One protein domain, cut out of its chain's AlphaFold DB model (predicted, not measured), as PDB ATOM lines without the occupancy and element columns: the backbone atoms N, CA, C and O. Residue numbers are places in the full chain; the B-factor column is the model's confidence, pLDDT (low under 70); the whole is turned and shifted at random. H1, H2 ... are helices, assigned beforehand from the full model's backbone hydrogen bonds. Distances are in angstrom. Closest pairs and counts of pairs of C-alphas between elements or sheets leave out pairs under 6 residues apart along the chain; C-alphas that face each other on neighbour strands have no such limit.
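Overview. This is residues 13 to 52 of the 54 residues of the protein "PDDEXK_1 domain-containing protein" of Thermoplasmata archaeon (UniProt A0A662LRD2). One long straight helix, H1, makes one arm of an open V, and a strand-less link, residues 32 to 40, leads from its end to a small far head with the short helix H2 and the last residues. The printed part has 40 residues with two named helices, H1 then H2, and no named strand; the class is all helix. It is extended, with a radius of gyration of the C-alphas of 15.2 A, and spans 45 by 22 by 13 A.

Along the chain. H1 is residues 13 to 31, 27.2 A from first to last C-alpha, from C-alpha 13 at (165.398, 140.287, 88.099) to C-alpha 31 at (182.042, 160.078, 79.821). H2 is residues 41 to 45, ending at C-alpha 45 at (180.390, 149.163, 55.162).

Arrangement. H1 and H2 are apart. In H1 every O i to N i+4 pair is within hydrogen-bond range; in H2 0 of 1 is, and 1 of 2 O i to N i+3 pairs. Residues 13 to 36, of which 13 to 31 belong to H1, stand free.

Size, cuts and confidence. The two C-alphas farthest apart, of Lys 13 and Pro 50, are 45.7 A apart. The printed part has no cut, and the link from H1 to H2 is short. No printed residue is under 70 in pLDDT.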
ATOM      1  N   LYS A  13     163.952 140.229  87.887       89.69
ATOM      2  CA  LYS A  13     165.398 140.287  88.099       89.69
ATOM      3  C   LYS A  13     166.126 140.609  86.792       89.69
ATOM      4  O   LYS A  13     166.836 141.603  86.756       89.69
ATOM      5  N   GLU A  14     165.859 139.858  85.725       92.19
ATOM      6  CA  GLU A  14     166.467 140.089  84.403       92.19
ATOM      7  C   GLU A  14     166.136 141.486  83.857       92.19
ATOM      8  O   GLU A  14     167.002 142.164  83.312       92.19
ATOM      9  N   ILE A  15     164.900 141.963  84.058       94.50
ATOM     10  CA  ILE A  15     164.508 143.326  83.661       94.50
ATOM     11  C   ILE A  15     165.303 144.377  84.443       94.50
ATOM     12  O   ILE A  15     165.742 145.372  83.867       94.50
ATOM     13  N   ASN A  16     165.465 144.198  85.754       95.50
ATOM     14  CA  ASN A  16     166.207 145.148  86.576       95.50
ATOM     15  C   ASN A  16     167.702 145.143  86.240       95.50
ATOM     16  O   ASN A  16     168.284 146.217  86.129       95.50
ATOM     17  N   GLU A  17     168.300 143.973  86.026       96.50
ATOM     18  CA  GLU A  17     169.696 143.841  85.593       96.50
ATOM     19  C   GLU A  17     169.919 144.526  84.244       96.50
ATOM     20  O   GLU A  17     170.831 145.338  84.108       96.50
ATOM     21  N   LEU A  18     169.027 144.298  83.273       96.69
ATOM     22  CA  LEU A  18     169.099 144.958  81.972       96.69
ATOM     23  C   LEU A  18     169.033 146.485  82.100       96.69
ATOM     24  O   LEU A  18     169.802 147.188  81.450       96.69
ATOM     25  N   LYS A  19     168.150 147.009  82.959       97.06
ATOM     26  CA  LYS A  19     168.053 148.455  83.209       97.06
ATOM     27  C   LYS A  19     169.340 149.029  83.794       97.06
ATOM     28  O   LYS A  19     169.771 150.082  83.340       97.06
ATOM     29  N   GLN A  20     169.942 148.353  84.772       98.19
ATOM     30  CA  GLN A  20     171.200 148.816  85.365       98.19
ATOM     31  C   GLN A  20     172.339 148.798  84.342       98.19
ATOM     32  O   GLN A  20     173.063 149.780  84.230       98.19
ATOM     33  N   ASN A  21     172.433 147.747  83.523       98.31
ATOM     34  CA  ASN A  21     173.429 147.675  82.452       98.31
ATOM     35  C   ASN A  21     173.259 148.805  81.427       98.31
ATOM     36  O   ASN A  21     174.246 149.357  80.956       98.31
ATOM     37  N   ILE A  22     172.016 149.171  81.097       98.38
ATOM     38  CA  ILE A  22     171.737 150.298  80.198       98.38
ATOM     39  C   ILE A  22     172.216 151.619  80.809       98.38
ATOM     40  O   ILE A  22     172.828 152.404  80.097       98.38
ATOM     41  N   ILE A  23     171.961 151.862  82.098       98.50
ATOM     42  CA  ILE A  23     172.420 153.086  82.779       98.50
ATOM     43  C   ILE A  23     173.950 153.164  82.751       98.50
ATOM     44  O   ILE A  23     174.490 154.178  82.329       98.50
ATOM     45  N   ILE A  24     174.637 152.069  83.091       98.50
ATOM     46  CA  ILE A  24     176.106 151.996  83.046       98.50
ATOM     47  C   ILE A  24     176.630 152.310  81.639       98.50
ATOM     48  O   ILE A  24     177.549 153.107  81.490       98.50
ATOM     49  N   LEU A  25     176.021 151.731  80.601       98.38
ATOM     50  CA  LEU A  25     176.409 151.996  79.214       98.38
ATOM     51  C   LEU A  25     176.190 153.457  78.808       98.38
ATOM     52  O   LEU A  25     176.986 153.997  78.045       98.38
ATOM     53  N   ILE A  26     175.121 154.094  79.289       98.25
ATOM     54  CA  ILE A  26     174.883 155.523  79.050       98.25
ATOM     55  C   ILE A  26     176.006 156.339  79.690       98.25
ATOM     56  O   ILE A  26     176.633 157.134  78.993       98.25
ATOM     57  N   ASP A  27     176.317 156.086  80.961       98.25
ATOM     58  CA  ASP A  27     177.372 156.801  81.685       98.25
ATOM     59  C   ASP A  27     178.746 156.620  81.007       98.25
ATOM     60  O   ASP A  27     179.521 157.572  80.871       98.25
ATOM     61  N   GLU A  28     179.055 155.412  80.527       97.81
ATOM     62  CA  GLU A  28     180.269 155.127  79.755       97.81
ATOM     63  C   GLU A  28     180.311 155.925  78.445       97.81
ATOM     64  O   GLU A  28     181.331 156.535  78.124       97.81
ATOM     65  N   ILE A  29     179.211 155.958  77.689       96.75
ATOM     66  CA  ILE A  29     179.130 156.703  76.425       96.75
ATOM     67  C   ILE A  29     179.289 158.206  76.672       96.75
ATOM     68  O   ILE A  29     180.036 158.862  75.947       96.75
ATOM     69  N   GLU A  30     178.619 158.748  77.689       97.50
ATOM     70  CA  GLU A  30     178.639 160.180  78.004       97.50
ATOM     71  C   GLU A  30     179.989 160.647  78.562       97.50
ATOM     72  O   GLU A  30     180.410 161.770  78.288       97.50
ATOM     73  N   SER A  31     180.701 159.785  79.293       97.69
ATOM     74  CA  SER A  31     182.042 160.078  79.821       97.69
ATOM     75  C   SER A  31     183.183 159.793  78.834       97.69
ATOM     76  O   SER A  31     184.341 160.118  79.110       97.69
ATOM     77  N   THR A  32     182.895 159.198  77.671       96.81
ATOM     78  CA  THR A  32     183.923 158.863  76.680       96.81
ATOM     79  C   THR A  32     184.394 160.103  75.920       96.81
ATOM     80  O   THR A  32     183.706 160.638  75.055       96.81
ATOM     81  N   GLU A  33     185.640 160.506  76.159       96.81
ATOM     82  CA  GLU A  33     186.285 161.616  75.438       96.81
ATOM     83  C   GLU A  33     187.147 161.159  74.248       96.81
ATOM     84  O   GLU A  33     187.624 161.971  73.452       96.81
ATOM     85  N   ARG A  34     187.402 159.849  74.121       94.31
ATOM     86  CA  ARG A  34     188.322 159.282  73.123       94.31
ATOM     87  C   ARG A  34     187.624 158.249  72.254       94.31
ATOM     88  O   ARG A  34     187.130 157.246  72.751       94.31
ATOM     89  N   PHE A  35     187.708 158.441  70.941       88.06
ATOM     90  CA  PHE A  35     187.098 157.562  69.943       88.06
ATOM     91  C   PHE A  35     188.180 156.946  69.045       88.06
ATOM     92  O   PHE A  35     188.413 157.424  67.929       88.06
ATOM     93  N   PRO A  36     188.910 155.923  69.533       87.50
ATOM     94  CA  PRO A  36     189.935 155.265  68.738       87.50
ATOM     95  C   PRO A  36     189.307 154.549  67.539       87.50
ATOM     96  O   PRO A  36     188.218 153.980  67.607       87.50
ATOM     97  N   ARG A  37     190.024 154.559  66.417       86.81
ATOM     98  CA  ARG A  37     189.569 153.933  65.173       86.81
ATOM     99  C   ARG A  37     189.924 152.451  65.177       86.81
ATOM    100  O   ARG A  37     190.972 152.065  64.672       86.81
ATOM    101  N   ASN A  38     189.040 151.618  65.709       88.69
ATOM    102  CA  ASN A  38     189.240 150.168  65.757       88.69
ATOM    103  C   ASN A  38     188.771 149.493  64.460       88.69
ATOM    104  O   ASN A  38     187.700 149.815  63.939       88.69
ATOM    105  N   GLN A  39     189.571 148.572  63.916       89.69
ATOM    106  CA  GLN A  39     189.149 147.767  62.767       89.69
ATOM    107  C   GLN A  39     188.050 146.791  63.203       89.69
ATOM    108  O   GLN A  39     188.130 146.181  64.268       89.69
ATOM    109  N   SER A  40     187.009 146.644  62.386       90.69
ATOM    110  CA  SER A  40     185.932 145.681  62.619       90.69
ATOM    111  C   SER A  40     185.357 145.185  61.296       90.69
ATOM    112  O   SER A  40     185.630 145.750  60.237       90.69
ATOM    113  N   CYS A  41     184.500 144.162  61.350       92.50
ATOM    114  CA  CYS A  41     183.771 143.679  60.173       92.50
ATOM    115  C   CYS A  41     182.889 144.762  59.520       92.50
ATOM    116  O   CYS A  41     182.551 144.655  58.342       92.50
ATOM    117  N   LEU A  42     182.556 145.829  60.255       91.94
ATOM    118  CA  LEU A  42     181.779 146.957  59.748       91.94
ATOM    119  C   LEU A  42     182.621 147.950  58.938       91.94
ATOM    120  O   LEU A  42     182.047 148.802  58.263       91.94
ATOM    121  N   CYS A  43     183.957 147.847  58.948       91.94
ATOM    122  CA  CYS A  43     184.816 148.717  58.141       91.94
ATOM    123  C   CYS A  43     184.496 148.607  56.642       91.94
ATOM    124  O   CYS A  43     184.527 149.621  55.951       91.94
ATOM    125  N   GLU A  44     184.098 147.427  56.154       91.00
ATOM    126  CA  GLU A  44     183.682 147.225  54.754       91.00
ATOM    127  C   GLU A  44     182.449 148.042  54.359       91.00
ATOM    128  O   GLU A  44     182.286 148.403  53.197       91.00
ATOM    129  N   TRP A  45     181.618 148.391  55.339       93.94
ATOM    130  CA  TRP A  45     180.390 149.163  55.162       93.94
ATOM    131  C   TRP A  45     180.553 150.612  55.643       93.94
ATOM    132  O   TRP A  45     179.601 151.394  55.642       93.94
ATOM    133  N   CYS A  46     181.759 151.000  56.070       91.69
ATOM    134  CA  CYS A  46     182.024 152.320  56.613       91.69
ATOM    135  C   CYS A  46     182.171 153.349  55.489       91.69
ATOM    136  O   CYS A  46     183.148 153.345  54.739       91.69
ATOM    137  N   LYS A  47     181.256 154.321  55.434       93.50
ATOM    138  CA  LYS A  47     181.315 155.438  54.471       93.50
ATOM    139  C   LYS A  47     182.588 156.290  54.570       93.50
ATOM    140  O   LYS A  47     182.931 156.990  53.627       93.50
ATOM    141  N   PHE A  48     183.284 156.236  55.705       91.56
ATOM    142  CA  PHE A  48     184.528 156.968  55.940       91.56
ATOM    143  C   PHE A  48     185.783 156.158  55.595       91.56
ATOM    144  O   PHE A  48     186.881 156.694  55.714       91.56
ATOM    145  N   LYS A  49     185.648 154.899  55.139       90.62
ATOM    146  CA  LYS A  49     186.772 154.031  54.741       90.62
ATOM    147  C   LYS A  49     187.807 154.736  53.839       90.62
ATOM    148  O   LYS A  49     188.987 154.582  54.131       90.62
ATOM    149  N   PRO A  50     187.436 155.570  52.841       91.19
ATOM    150  CA  PRO A  50     188.420 156.237  51.975       91.19
ATOM    151  C   PRO A  50     189.328 157.263  52.674       91.19
ATOM    152  O   PRO A  50     190.421 157.528  52.189       91.19
ATOM    153  N   ILE A  51     188.878 157.861  53.783       91.38
ATOM    154  CA  ILE A  51     189.637 158.869  54.551       91.38
ATOM    155  C   ILE A  51     190.108 158.334  55.907       91.38
ATOM    156  O   ILE A  51     190.783 159.028  56.669       91.38
ATOM    157  N   CYS A  52     189.724 157.104  56.240       88.75
ATOM    158  CA  CYS A  52     190.153 156.448  57.451       88.75
ATOM    159  C   CYS A  52     191.614 156.035  57.263       88.75
ATOM    160  O   CYS A  52     191.897 155.061  56.581       88.75
TER     161      CYS A  52